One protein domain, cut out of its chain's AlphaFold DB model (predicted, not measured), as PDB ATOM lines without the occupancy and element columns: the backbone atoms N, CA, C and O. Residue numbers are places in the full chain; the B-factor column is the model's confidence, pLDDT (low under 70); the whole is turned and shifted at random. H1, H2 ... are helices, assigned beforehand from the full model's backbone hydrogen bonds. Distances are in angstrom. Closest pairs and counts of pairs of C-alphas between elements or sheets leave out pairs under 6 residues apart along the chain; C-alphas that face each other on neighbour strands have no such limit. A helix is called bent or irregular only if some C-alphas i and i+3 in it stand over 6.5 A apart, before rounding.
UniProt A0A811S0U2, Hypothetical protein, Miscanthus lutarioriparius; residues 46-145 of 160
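AT A GLANCE: This is residues 46 to 145 of the 160 residues of the protein "Hypothetical protein" of Miscanthus lutarioriparius (UniProt A0A811S0U2). A small compact head of three short helices, H1, H2 and H3, also holds the beginning of a long helix, H4, whose residues 127 to 145 stick out from it as a straight arm. Within the head, H2 lies between H3 and the first part of H4, while H1 packs crosswise on H3, and a long loop, residues 79 to 92, leads from H2 to H3. The printed part has 100 residues with four named helices, in the order H1, H2, H3, H4, and no named strand; its class is all helix. The whole is loose, with a radius of gyration of the C-alphas of 16.5 A, and spans 57 by 26 by 24 A, the arm making the length.

HOW THE PARTS SIT: H1, residues 51 to 58, touches H3, residues 93 to 106; the closest C-alphas are those of Ser 58 and Asp 102, 6.4 A apart, and the lines are about perpendicular at 87 degrees. H2, residues 67 to 78, is apart from H1, but only just, with the closest C-alphas 8.5 A apart. With residues 73 to 78 alone, H2 touches H3; the closest C-alphas are those of Ile 77 and Ala 103, 4.4 A apart, at a steep tilt of 57 degrees, the same way. H4, residues 112 to 145, touches H2 with residues 112 to 122 alone. Their closest C-alphas are those of Ala 78 and Lys 112, 5.4 A apart, and they run opposite ways at a shallow tilt of 33 degrees, only just short of steep. H4 is apart from H1 and from H3. The helix packing is mostly crossed, but only just: 1 of the 3 touching pairs is at a shallow tilt. In H1, H2 and H4 every O i to N i+4 pair is within hydrogen-bond range; in H3 it is 7 of 10.

IN THESE COORDINATES: H1 begins with C-alpha 51 at (67.138, 131.005, 144.703) and is 10.2 A long from first to last C-alpha. H2 is 16.3 A long and H3 20.2 A. H3 is irregular, with C-alphas 101 and 104 7.6 A apart. H4 runs 50.0 A, from C-alpha 112 at (58.291, 144.877, 140.937) to C-alpha 145 at (59.719, 117.676, 99.022).

THE WHOLE: The two C-alphas farthest apart, those of Asp 108 and Leu 145, are 58.1 A from each other. Residues 127 to 145, which belong to H4, stand free; without them the body of 81 residues spans 30 by 27 by 25 A. The link from H1 to H2 is short, that from H2 to H3 is long with 14 residues, and that from H3 to H4 is tight. The printed part has no cut. The mean pLDDT of the printed part is 94.4, and no printed residue is under 70.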
ATOM      1  N   SER A  46      70.482 136.164 136.574       88.88
ATOM      2  CA  SER A  46      69.843 137.119 137.483       88.88
ATOM      3  C   SER A  46      68.664 136.517 138.229       88.88
ATOM      4  O   SER A  46      68.479 136.824 139.399       88.88
ATOM      5  N   LEU A  47      67.899 135.641 137.580       93.25
ATOM      6  CA  LEU A  47      66.777 134.960 138.218       93.25
ATOM      7  C   LEU A  47      67.257 133.928 139.239       93.25
ATOM      8  O   LEU A  47      66.727 133.903 140.340       93.25
ATOM      9  N   HIS A  48      68.320 133.173 138.958       92.12
ATOM     10  CA  HIS A  48      68.893 132.244 139.941       92.12
ATOM     11  C   HIS A  48      69.557 132.938 141.144       92.12
ATOM     12  O   HIS A  48      69.802 132.297 142.159       92.12
ATOM     13  N   MET A  49      69.796 134.257 141.105       88.88
ATOM     14  CA  MET A  49      70.153 134.988 142.332       88.88
ATOM     15  C   MET A  49      68.997 135.025 143.342       88.88
ATOM     16  O   MET A  49      69.251 135.223 144.523       88.88
ATOM     17  N   SER A  50      67.750 134.810 142.903       90.94
ATOM     18  CA  SER A  50      66.589 134.718 143.796       90.94
ATOM     19  C   SER A  50      66.442 133.358 144.480       90.94
ATOM     20  O   SER A  50      65.624 133.240 145.385       90.94
ATOM     21  N   ASP A  51      67.246 132.348 144.118       93.00
ATOM     22  CA  ASP A  51      67.138 131.005 144.703       93.00
ATOM     23  C   ASP A  51      67.374 131.017 146.220       93.00
ATOM     24  O   ASP A  51      66.698 130.301 146.960       93.00
ATOM     25  N   SER A  52      68.292 131.862 146.705       93.12
ATOM     26  CA  SER A  52      68.514 132.026 148.145       93.12
ATOM     27  C   SER A  52      67.304 132.643 148.837       93.12
ATOM     28  O   SER A  52      66.866 132.117 149.854       93.12
ATOM     29  N   ASP A  53      66.717 133.703 148.273       93.94
ATOM     30  CA  ASP A  53      65.541 134.358 148.858       93.94
ATOM     31  C   ASP A  53      64.320 133.416 148.844       93.94
ATOM     32  O   ASP A  53      63.610 133.304 149.843       93.94
ATOM     33  N   LEU A  54      64.106 132.684 147.744       95.38
ATOM     34  CA  LEU A  54      63.034 131.691 147.601       95.38
ATOM     35  C   LEU A  54      63.152 130.561 148.633       95.38
ATOM     36  O   LEU A  54      62.143 130.124 149.204       95.38
ATOM     37  N   MET A  55      64.376 130.113 148.913       95.94
ATOM     38  CA  MET A  55      64.647 129.109 149.938       95.94
ATOM     39  C   MET A  55      64.516 129.678 151.358       95.94
ATOM     40  O   MET A  55      63.878 129.061 152.207       95.94
ATOM     41  N   GLU A  56      65.078 130.849 151.645       95.31
ATOM     42  CA  GLU A  56      65.082 131.427 152.996       95.31
ATOM     43  C   GLU A  56      63.691 131.891 153.444       95.31
ATOM     44  O   GLU A  56      63.288 131.650 154.584       95.31
ATOM     45  N   ILE A  57      62.934 132.532 152.552       95.12
ATOM     46  CA  ILE A  57      61.638 133.136 152.883       95.12
ATOM     47  C   ILE A  57      60.510 132.106 152.787       95.12
ATOM     48  O   ILE A  57      59.614 132.071 153.641       95.12
ATOM     49  N   SER A  58      60.554 131.275 151.743       94.50
ATOM     50  CA  SER A  58      59.477 130.352 151.390       94.50
ATOM     51  C   SER A  58      59.901 128.890 151.343       94.50
ATOM     52  O   SER A  58      59.062 128.043 151.060       94.50
ATOM     53  N   GLY A  59      61.146 128.527 151.646       95.06
ATOM     54  CA  GLY A  59      61.583 127.126 151.648       95.06
ATOM     55  C   GLY A  59      61.438 126.427 150.296       95.06
ATOM     56  O   GLY A  59      61.206 125.218 150.279       95.06
ATOM     57  N   PHE A  60      61.469 127.168 149.184       94.44
ATOM     58  CA  PHE A  60      61.494 126.576 147.852       94.44
ATOM     59  C   PHE A  60      62.923 126.195 147.492       94.44
ATOM     60  O   PHE A  60      63.810 127.042 147.476       94.44
ATOM     61  N   ASN A  61      63.137 124.928 147.143       93.12
ATOM     62  CA  ASN A  61      64.350 124.544 146.440       93.12
ATOM     63  C   ASN A  61      64.130 124.805 144.944       93.12
ATOM     64  O   ASN A  61      63.517 123.978 144.277       93.12
ATOM     65  N   SER A  62      64.552 125.971 144.448       93.06
ATOM     66  CA  SER A  62      64.377 126.378 143.043       93.06
ATOM     67  C   SER A  62      65.601 126.115 142.160       93.06
ATOM     68  O   SER A  62      65.603 126.508 140.997       93.06
ATOM     69  N   GLN A  63      66.632 125.430 142.665       90.56
ATOM     70  CA  GLN A  63      67.859 125.173 141.897       90.56
ATOM     71  C   GLN A  63      67.618 124.355 140.619       90.56
ATOM     72  O   GLN A  63      68.358 124.487 139.646       90.56
ATOM     73  N   ASP A  64      66.599 123.496 140.629       91.75
ATOM     74  CA  ASP A  64      66.178 122.672 139.498       91.75
ATOM     75  C   ASP A  64      65.073 123.328 138.654       91.75
ATOM     76  O   ASP A  64      64.681 122.786 137.618       91.75
ATOM     77  N   TRP A  65      64.567 124.494 139.064       95.62
ATOM     78  CA  TRP A  65      63.553 125.209 138.303       95.62
ATOM     79  C   TRP A  65      64.183 125.858 137.081       95.62
ATOM     80  O   TRP A  65      65.225 126.511 137.150       95.62
ATOM     81  N   ASP A  66      63.510 125.728 135.940       93.75
ATOM     82  CA  ASP A  66      63.914 126.476 134.767       93.75
ATOM     83  C   ASP A  66      63.673 127.986 134.958       93.75
ATOM     84  O   ASP A  66      62.872 128.446 135.779       93.75
ATOM     85  N   THR A  67      64.370 128.780 134.147       94.94
ATOM     86  CA  THR A  67      64.315 130.246 134.198       94.94
ATOM     87  C   THR A  67      62.892 130.802 134.042       94.94
ATOM     88  O   THR A  67      62.571 131.823 134.650       94.94
ATOM     89  N   MET A  68      62.024 130.153 133.259       95.81
ATOM     90  CA  MET A  68      60.634 130.586 133.092       95.81
ATOM     91  C   MET A  68      59.808 130.292 134.348       95.81
ATOM     92  O   MET A  68      59.024 131.147 134.764       95.81
ATOM     93  N   LYS A  69      59.992 129.124 134.976       97.06
ATOM     94  CA  LYS A  69      59.327 128.780 136.238       97.06
ATOM     95  C   LYS A  69      59.705 129.779 137.339       97.06
ATOM     96  O   LYS A  69      58.808 130.324 137.981       97.06
ATOM     97  N   ILE A  70      60.991 130.118 137.484       96.94
ATOM     98  CA  ILE A  70      61.444 131.136 138.454       96.94
ATOM     99  C   ILE A  70      60.826 132.505 138.143       96.94
ATOM    100  O   ILE A  70      60.227 133.122 139.021       96.94
ATOM    101  N   ALA A  71      60.903 132.973 136.891       97.06
ATOM    102  CA  ALA A  71      60.325 134.262 136.506       97.06
ATOM    103  C   ALA A  71      58.814 134.338 136.782       97.06
ATOM    104  O   ALA A  71      58.317 135.373 137.225       97.06
ATOM    105  N   THR A  72      58.095 133.238 136.551       97.75
ATOM    106  CA  THR A  72      56.654 133.141 136.813       97.75
ATOM    107  C   THR A  72      56.364 133.235 138.308       97.75
ATOM    108  O   THR A  72      55.519 134.036 138.707       97.75
ATOM    109  N   ALA A  73      57.103 132.503 139.147       97.31
ATOM    110  CA  ALA A  73      56.963 132.591 140.600       97.31
ATOM    111  C   ALA A  73      57.245 134.014 141.104       97.31
ATOM    112  O   ALA A  73      56.437 134.579 141.837       97.31
ATOM    113  N   MET A  74      58.329 134.640 140.634       96.81
ATOM    114  CA  MET A  74      58.670 136.018 140.994       96.81
ATOM    115  C   MET A  74      57.581 137.008 140.566       96.81
ATOM    116  O   MET A  74      57.228 137.900 141.339       96.81
ATOM    117  N   LYS A  75      56.996 136.843 139.369       97.44
ATOM    118  CA  LYS A  75      55.875 137.671 138.898       97.44
ATOM    119  C   LYS A  75      54.649 137.522 139.802       97.44
ATOM    120  O   LYS A  75      54.054 138.537 140.156       97.44
ATOM    121  N   MET A  76      54.314 136.301 140.214       97.19
ATOM    122  CA  MET A  76      53.207 136.034 141.142       97.19
ATOM    123  C   MET A  76      53.459 136.619 142.539       97.19
ATOM    124  O   MET A  76      52.545 137.172 143.138       97.19
ATOM    125  N   ILE A  77      54.696 136.562 143.042       96.75
ATOM    126  CA  ILE A  77      55.085 137.177 144.323       96.75
ATOM    127  C   ILE A  77      54.978 138.708 144.246       96.75
ATOM    128  O   ILE A  77      54.438 139.348 145.145       96.75
ATOM    129  N   ALA A  78      55.485 139.313 143.169       96.06
ATOM    130  CA  ALA A  78      55.488 140.764 142.995       96.06
ATOM    131  C   ALA A  78      54.074 141.348 142.797       96.06
ATOM    132  O   ALA A  78      53.809 142.493 143.195       96.06
ATOM    133  N   TYR A  79      53.176 140.568 142.193       95.81
ATOM    134  CA  TYR A  79      51.814 140.956 141.826       95.81
ATOM    135  C   TYR A  79      50.805 139.872 142.251       95.81
ATOM    136  O   TYR A  79      50.219 139.214 141.393       95.81
ATOM    137  N   PRO A  80      50.581 139.674 143.563       94.19
ATOM    138  CA  PRO A  80      49.764 138.568 144.075       94.19
ATOM    139  C   PRO A  80      48.284 138.658 143.680       94.19
ATOM    140  O   PRO A  80      47.601 137.638 143.639       94.19
ATOM    141  N   ASP A  81      47.801 139.861 143.357       93.38
ATOM    142  CA  ASP A  81      46.428 140.107 142.905       93.38
ATOM    143  C   ASP A  81      46.255 139.924 141.382       93.38
ATOM    144  O   ASP A  81      45.130 139.906 140.877       93.38
ATOM    145  N   GLU A  82      47.350 139.794 140.624       93.88
ATOM    146  CA  GLU A  82      47.303 139.568 139.180       93.88
ATOM    147  C   GLU A  82      47.215 138.074 138.863       93.88
ATOM    148  O   GLU A  82      47.980 137.244 139.360       93.88
ATOM    149  N   LYS A  83      46.315 137.717 137.942       92.62
ATOM    150  CA  LYS A  83      46.284 136.365 137.388       92.62
ATOM    151  C   LYS A  83      47.435 136.196 136.396       92.62
ATOM    152  O   LYS A  83      47.371 136.699 135.278       92.62
ATOM    153  N   VAL A  84      48.452 135.439 136.792       94.56
ATOM    154  CA  VAL A  84      49.568 135.059 135.919       94.56
ATOM    155  C   VAL A  84      49.231 133.749 135.211       94.56
ATOM    156  O   VAL A  84      48.981 132.733 135.856       94.56
ATOM    157  N   GLU A  85      49.194 133.763 133.880       93.31
ATOM    158  CA  GLU A  85      48.974 132.547 133.092       93.31
ATOM    159  C   GLU A  85      50.229 131.670 133.080       93.31
ATOM    160  O   GLU A  85      51.327 132.135 132.772       93.31
ATOM    161  N   HIS A  86      50.060 130.383 133.376       93.94
ATOM    162  CA  HIS A  86      51.125 129.389 133.319       93.94
ATOM    163  C   HIS A  86      50.556 127.996 132.998       93.94
ATOM    164  O   HIS A  86      49.366 127.752 133.223       93.94
ATOM    165  N   PRO A  87      51.376 127.061 132.485       93.19
ATOM    166  CA  PRO A  87      50.960 125.675 132.309       93.19
ATOM    167  C   PRO A  87      50.551 125.033 133.650       93.19
ATOM    168  O   PRO A  87      51.224 125.288 134.657       93.19
ATOM    169  N   PRO A  88      49.485 124.212 133.705       90.81
ATOM    170  CA  PRO A  88      49.023 123.577 134.944       90.81
ATOM    171  C   PRO A  88      50.088 122.736 135.660       90.81
ATOM    172  O   PRO A  88      50.072 122.633 136.880       90.81
ATOM    173  N   GLU A  89      51.010 122.148 134.904       94.12
ATOM    174  CA  GLU A  89      52.106 121.309 135.382       94.12
ATOM    175  C   GLU A  89      53.315 122.098 135.905       94.12
ATOM    176  O   GLU A  89      54.215 121.505 136.494       94.12
ATOM    177  N   MET A  90      53.353 123.423 135.701       96.25
ATOM    178  CA  MET A  90      54.498 124.250 136.098       96.25
ATOM    179  C   MET A  90      54.680 124.292 137.619       96.25
ATOM    180  O   MET A  90      55.813 124.273 138.099       96.25
ATOM    181  N   PHE A  91      53.576 124.328 138.369       96.44
ATOM    182  CA  PHE A  91      53.577 124.348 139.828       96.44
ATOM    183  C   PHE A  91      52.577 123.336 140.380       96.44
ATOM    184  O   PHE A  91      51.448 123.212 139.905       96.44
ATOM    185  N   SER A  92      52.970 122.665 141.453       95.56
ATOM    186  CA  SER A  92      52.056 121.954 142.335       95.56
ATOM    187  C   SER A  92      51.102 122.927 143.039       95.56
ATOM    188  O   SER A  92      51.368 124.123 143.188       95.56
ATOM    189  N   LYS A  93      49.974 122.403 143.532       95.25
ATOM    190  CA  LYS A  93      49.008 123.200 144.308       95.25
ATOM    191  C   LYS A  93      49.631 123.790 145.576       95.25
ATOM    192  O   LYS A  93      49.295 124.912 145.950       95.25
ATOM    193  N   ASP A  94      50.542 123.050 146.203       95.69
ATOM    194  CA  ASP A  94      51.224 123.476 147.424       95.69
ATOM    195  C   ASP A  94      52.207 124.616 147.142       95.69
ATOM    196  O   ASP A  94      52.232 125.593 147.892       95.69
ATOM    197  N   GLU A  95      52.956 124.547 146.034       95.94
ATOM    198  CA  GLU A  95      53.810 125.652 145.585       95.94
ATOM    199  C   GLU A  95      52.986 126.918 145.325       95.94
ATOM    200  O   GLU A  95      53.322 127.974 145.857       95.94
ATOM    201  N   LEU A  96      51.871 126.818 144.593       95.88
ATOM    202  CA  LEU A  96      50.999 127.966 144.300       95.88
ATOM    203  C   LEU A  96      50.428 128.609 145.569       95.88
ATOM    204  O   LEU A  96      50.490 129.828 145.734       95.88
ATOM    205  N   SER A  97      49.898 127.787 146.477       95.25
ATOM    206  CA  SER A  97      49.356 128.248 147.761       95.25
ATOM    207  C   SER A  97      50.422 128.966 148.591       95.25
ATOM    208  O   SER A  97      50.176 130.028 149.169       95.25
ATOM    209  N   LYS A  98      51.643 128.424 148.610       96.44
ATOM    210  CA  LYS A  98      52.760 128.987 149.366       96.44
ATOM    211  C   LYS A  98      53.300 130.276 148.743       96.44
ATOM    212  O   LYS A  98      53.521 131.228 149.485       96.44
ATOM    213  N   ILE A  99      53.418 130.345 147.413       96.19
ATOM    214  CA  ILE A  99      53.765 131.570 146.672       96.19
ATOM    215  C   ILE A  99      52.817 132.709 147.063       96.19
ATOM    216  O   ILE A  99      53.273 133.788 147.429       96.19
ATOM    217  N   GLN A 100      51.504 132.459 147.048       94.62
ATOM    218  CA  GLN A 100      50.502 133.468 147.405       94.62
ATOM    219  C   GLN A 100      50.593 133.876 148.878       94.62
ATOM    220  O   GLN A 100      50.595 135.063 149.198       94.62
ATOM    221  N   LYS A 101      50.692 132.894 149.781       96.31
ATOM    222  CA  LYS A 101      50.761 133.132 151.227       96.31
ATOM    223  C   LYS A 101      51.984 133.960 151.624       96.31
ATOM    224  O   LYS A 101      51.888 134.803 152.516       96.31
ATOM    225  N   ASP A 102      53.122 133.692 150.997       96.75
ATOM    226  CA  ASP A 102      54.397 134.296 151.366       96.75
ATOM    227  C   ASP A 102      54.725 135.559 150.560       96.75
ATOM    228  O   ASP A 102      55.701 136.227 150.889       96.75
ATOM    229  N   ALA A 103      53.916 135.931 149.562       95.75
ATOM    230  CA  ALA A 103      54.207 137.031 148.641       95.75
ATOM    231  C   ALA A 103      54.599 138.344 149.347       95.75
ATOM    232  O   ALA A 103      55.583 138.991 148.991       95.75
ATOM    233  N   SER A 104      53.878 138.709 150.412       95.19
ATOM    234  CA  SER A 104      54.124 139.937 151.181       95.19
ATOM    235  C   SER A 104      55.471 139.963 151.915       95.19
ATOM    236  O   SER A 104      55.953 141.041 152.264       95.19
ATOM    237  N   LYS A 105      56.108 138.806 152.124       96.12
ATOM    238  CA  LYS A 105      57.421 138.694 152.773       96.12
ATOM    239  C   LYS A 105      58.581 139.133 151.874       96.12
ATOM    240  O   LYS A 105      59.689 139.266 152.371       96.12
ATOM    241  N   TYR A 106      58.334 139.366 150.582       94.50
ATOM    242  CA  TYR A 106      59.349 139.765 149.599       94.50
ATOM    243  C   TYR A 106      59.331 141.268 149.271       94.50
ATOM    244  O   TYR A 106      60.035 141.709 148.359       94.50
ATOM    245  N   ASN A 107      58.516 142.068 149.968       87.12
ATOM    246  CA  ASN A 107      58.269 143.476 149.628       87.12
ATOM    247  C   ASN A 107      59.539 144.351 149.572       87.12
ATOM    248  O   ASN A 107      59.574 145.315 148.813       87.12
ATOM    249  N   ASP A 108      60.566 144.026 150.353       88.81
ATOM    250  CA  ASP A 108      61.869 144.703 150.401       88.81
ATOM    251  C   ASP A 108      62.946 144.029 149.529       88.81
ATOM    252  O   ASP A 108      64.023 144.589 149.327       88.81
ATOM    253  N   LYS A 109      62.656 142.841 148.990       89.31
ATOM    254  CA  LYS A 109      63.573 142.039 148.166       89.31
ATOM    255  C   LYS A 109      63.356 142.227 146.673       89.31
ATOM    256  O   LYS A 109      64.273 142.020 145.882       89.31
ATOM    257  N   ILE A 110      62.142 142.605 146.274       90.75
ATOM    258  CA  ILE A 110      61.734 142.604 144.872       90.75
ATOM    259  C   ILE A 110      61.460 144.012 144.355       90.75
ATOM    260  O   ILE A 110      60.570 144.722 144.822       90.75
ATOM    261  N   ILE A 111      62.141 144.359 143.266       92.19
ATOM    262  CA  ILE A 111      61.787 145.507 142.434       92.19
ATOM    263  C   ILE A 111      60.722 145.050 141.431       92.19
ATOM    264  O   ILE A 111      61.028 144.424 140.416       92.19
ATOM    265  N   LYS A 112      59.449 145.360 141.719       93.56
ATOM    266  CA  LYS A 112      58.291 144.877 140.937       93.56
ATOM    267  C   LYS A 112      58.415 145.144 139.433       93.56
ATOM    268  O   LYS A 112      58.158 144.253 138.628       93.56
ATOM    269  N   HIS A 113      58.852 146.352 139.069       94.19
ATOM    270  CA  HIS A 113      59.048 146.758 137.675       94.19
ATOM    271  C   HIS A 113      60.033 145.845 136.930       94.19
ATOM    272  O   HIS A 113      59.764 145.431 135.803       94.19
ATOM    273  N   ASP A 114      61.153 145.493 137.562       93.31
ATOM    274  CA  ASP A 114      62.187 144.680 136.921       93.31
ATOM    275  C   ASP A 114      61.718 143.237 136.741       93.31
ATOM    276  O   ASP A 114      61.914 142.655 135.674       93.31
ATOM    277  N   VAL A 115      61.006 142.694 137.735       94.62
ATOM    278  CA  VAL A 115      60.353 141.384 137.621       94.62
ATOM    279  C   VAL A 115      59.346 141.364 136.474       94.62
ATOM    280  O   VAL A 115      59.377 140.438 135.664       94.62
ATOM    281  N   ALA A 116      58.483 142.380 136.369       95.56
ATOM    282  CA  ALA A 116      57.510 142.467 135.281       95.56
ATOM    283  C   ALA A 116      58.201 142.499 133.912       95.56
ATOM    284  O   ALA A 116      57.860 141.706 133.035       95.56
ATOM    285  N   LYS A 117      59.233 143.334 133.756       96.00
ATOM    286  CA  LYS A 117      59.993 143.442 132.508       96.00
ATOM    287  C   LYS A 117      60.665 142.125 132.115       96.00
ATOM    288  O   LYS A 117      60.585 141.720 130.956       96.00
ATOM    289  N   VAL A 118      61.324 141.450 133.059       95.50
ATOM    290  CA  VAL A 118      61.982 140.156 132.804       95.50
ATOM    291  C   VAL A 118      60.953 139.094 132.416       95.50
ATOM    292  O   VAL A 118      61.154 138.376 131.434       95.50
ATOM    293  N   PHE A 119      59.837 139.021 133.144       96.69
ATOM    294  CA  PHE A 119      58.749 138.094 132.849       96.69
ATOM    295  C   PHE A 119      58.163 138.330 131.446       96.69
ATOM    296  O   PHE A 119      58.052 137.391 130.659       96.69
ATOM    297  N   GLU A 120      57.861 139.578 131.087       95.50
ATOM    298  CA  GLU A 120      57.331 139.939 129.767       95.50
ATOM    299  C   GLU A 120      58.311 139.626 128.630       95.50
ATOM    300  O   GLU A 120      57.903 139.091 127.593       95.50
ATOM    301  N   GLU A 121      59.607 139.914 128.814       95.12
ATOM    302  CA  GLU A 121      60.649 139.555 127.845       95.12
ATOM    303  C   GLU A 121      60.689 138.034 127.616       95.12
ATOM    304  O   GLU A 121      60.731 137.596 126.463       95.12
ATOM    305  N   LEU A 122      60.619 137.230 128.685       95.69
ATOM    306  CA  LEU A 122      60.617 135.766 128.603       95.69
ATOM    307  C   LEU A 122      59.342 135.218 127.950       95.69
ATOM    308  O   LEU A 122      59.427 134.339 127.089       95.69
ATOM    309  N   VAL A 123      58.163 135.734 128.305       94.81
ATOM    310  CA  VAL A 123      56.887 135.319 127.696       94.81
ATOM    311  C   VAL A 123      56.869 135.650 126.205       94.81
ATOM    312  O   VAL A 123      56.509 134.803 125.380       94.81
ATOM    313  N   ARG A 124      57.322 136.852 125.828       93.38
ATOM    314  CA  ARG A 124      57.444 137.254 124.422       93.38
ATOM    315  C   ARG A 124      58.418 136.350 123.670       93.38
ATOM    316  O   ARG A 124      58.087 135.891 122.578       93.38
ATOM    317  N   ALA A 125      59.577 136.069 124.260       92.94
ATOM    318  CA  ALA A 125      60.573 135.138 123.739       92.94
ATOM    319  C   ALA A 125      59.983 133.742 123.487       92.94
ATOM    320  O   ALA A 125      60.076 133.225 122.372       92.94
ATOM    321  N   LYS A 126      59.283 133.171 124.477       92.38
ATOM    322  CA  LYS A 126      58.614 131.866 124.360       92.38
ATOM    323  C   LYS A 126      57.601 131.845 123.211       92.38
ATOM    324  O   LYS A 126      57.674 130.962 122.359       92.38
ATOM    325  N   ARG A 127      56.726 132.851 123.125       92.00
ATOM    326  CA  ARG A 127      55.735 132.958 122.041       92.00
ATOM    327  C   ARG A 127      56.396 133.087 120.666       92.00
ATOM    328  O   ARG A 127      55.984 132.432 119.710       92.00
ATOM    329  N   CYS A 128      57.429 133.920 120.547       91.62
ATOM    330  CA  CYS A 128      58.188 134.054 119.304       91.62
ATOM    331  C   CYS A 128      58.847 132.728 118.905       91.62
ATOM    332  O   CYS A 128      58.746 132.333 117.744       91.62
ATOM    333  N   LYS A 129      59.452 132.016 119.862       92.25
ATOM    334  CA  LYS A 129      60.046 130.695 119.644       92.25
ATOM    335  C   LYS A 129      59.015 129.697 119.114       92.25
ATOM    336  O   LYS A 129      59.291 129.041 118.117       92.25
ATOM    337  N   GLU A 130      57.823 129.617 119.699       92.06
ATOM    338  CA  GLU A 130      56.746 128.719 119.237       92.06
ATOM    339  C   GLU A 130      56.321 129.005 117.784       92.06
ATOM    340  O   GLU A 130      56.202 128.083 116.966       92.06
ATOM    341  N   ILE A 131      56.173 130.287 117.431       93.25
ATOM    342  CA  ILE A 131      55.866 130.718 116.057       93.25
ATOM    343  C   ILE A 131      56.991 130.297 115.103       93.25
ATOM    344  O   ILE A 131      56.727 129.751 114.030       93.25
ATOM    345  N   LYS A 132      58.252 130.516 115.489       94.06
ATOM    346  CA  LYS A 132      59.409 130.195 114.643       94.06
ATOM    347  C   LYS A 132      59.664 128.694 114.526       94.06
ATOM    348  O   LYS A 132      60.044 128.251 113.450       94.06
ATOM    349  N   VAL A 133      59.376 127.899 115.557       94.44
ATOM    350  CA  VAL A 133      59.403 126.427 115.478       94.44
ATOM    351  C   VAL A 133      58.352 125.938 114.480       94.44
ATOM    352  O   VAL A 133      58.631 125.053 113.674       94.44
ATOM    353  N   THR A 134      57.157 126.531 114.500       95.75
ATOM    354  CA  THR A 134      56.087 126.186 113.553       95.75
ATOM    355  C   THR A 134      56.481 126.527 112.117       95.75
ATOM    356  O   THR A 134      56.350 125.679 111.235       95.75
ATOM    357  N   LEU A 135      57.029 127.727 111.894       95.81
ATOM    358  CA  LEU A 135      57.550 128.136 110.589       95.81
ATOM    359  C   LEU A 135      58.676 127.207 110.117       95.81
ATOM    360  O   LEU A 135      58.612 126.690 109.009       95.81
ATOM    361  N   MET A 136      59.659 126.921 110.976       95.88
ATOM    362  CA  MET A 136      60.765 126.018 110.649       95.88
ATOM    363  C   MET A 136      60.257 124.636 110.222       95.88
ATOM    364  O   MET A 136      60.731 124.082 109.238       95.88
ATOM    365  N   ARG A 137      59.244 124.092 110.908       96.38
ATOM    366  CA  ARG A 137      58.639 122.805 110.532       96.38
ATOM    367  C   ARG A 137      58.043 122.833 109.124       96.38
ATOM    368  O   ARG A 137      58.151 121.844 108.403       96.38
ATOM    369  N   HIS A 138      57.406 123.939 108.748       96.94
ATOM    370  CA  HIS A 138      56.864 124.120 107.405       96.94
ATOM    371  C   HIS A 138      57.985 124.179 106.359       96.94
ATOM    372  O   HIS A 138      57.975 123.367 105.437       96.94
ATOM    373  N   LEU A 139      58.997 125.020 106.583       96.81
ATOM    374  CA  LEU A 139      60.147 125.174 105.684       96.81
ATOM    375  C   LEU A 139      60.908 123.857 105.472       96.81
ATOM    376  O   LEU A 139      61.226 123.484 104.347       96.81
ATOM    377  N   VAL A 140      61.153 123.102 106.548       95.75
ATOM    378  CA  VAL A 140      61.822 121.792 106.478       95.75
ATOM    379  C   VAL A 140      61.001 120.795 105.659       95.75
ATOM    380  O   VAL A 140      61.565 120.033 104.868       95.75
ATOM    381  N   ARG A 141      59.670 120.803 105.799       95.75
ATOM    382  CA  ARG A 141      58.786 119.941 105.006       95.75
ATOM    383  C   ARG A 141      58.856 120.289 103.519       95.75
ATOM    384  O   ARG A 141      58.975 119.379 102.703       95.75
ATOM    385  N   GLU A 142      58.804 121.570 103.171       95.62
ATOM    386  CA  GLU A 142      58.898 122.022 101.778       95.62
ATOM    387  C   GLU A 142      60.256 121.687 101.161       95.62
ATOM    388  O   GLU A 142      60.315 121.099 100.080       95.62
ATOM    389  N   ALA A 143      61.346 121.954 101.881       95.12
ATOM    390  CA  ALA A 143      62.690 121.610 101.433       95.12
ATOM    391  C   ALA A 143      62.856 120.096 101.214       95.12
ATOM    392  O   ALA A 143      63.472 119.676 100.234       95.12
ATOM    393  N   THR A 144      62.253 119.265 102.073       94.75
ATOM    394  CA  THR A 144      62.260 117.800 101.908       94.75
ATOM    395  C   THR A 144      61.600 117.381 100.590       94.75
ATOM    396  O   THR A 144      62.145 116.544  99.869       94.75
ATOM    397  N   LEU A 145      60.446 117.970 100.260       93.94
ATOM    398  CA  LEU A 145      59.719 117.676  99.022       93.94
ATOM    399  C   LEU A 145      60.522 118.105  97.788       93.94
ATOM    400  O   LEU A 145      60.706 117.302  96.876       93.94
TER     401      LEU A 145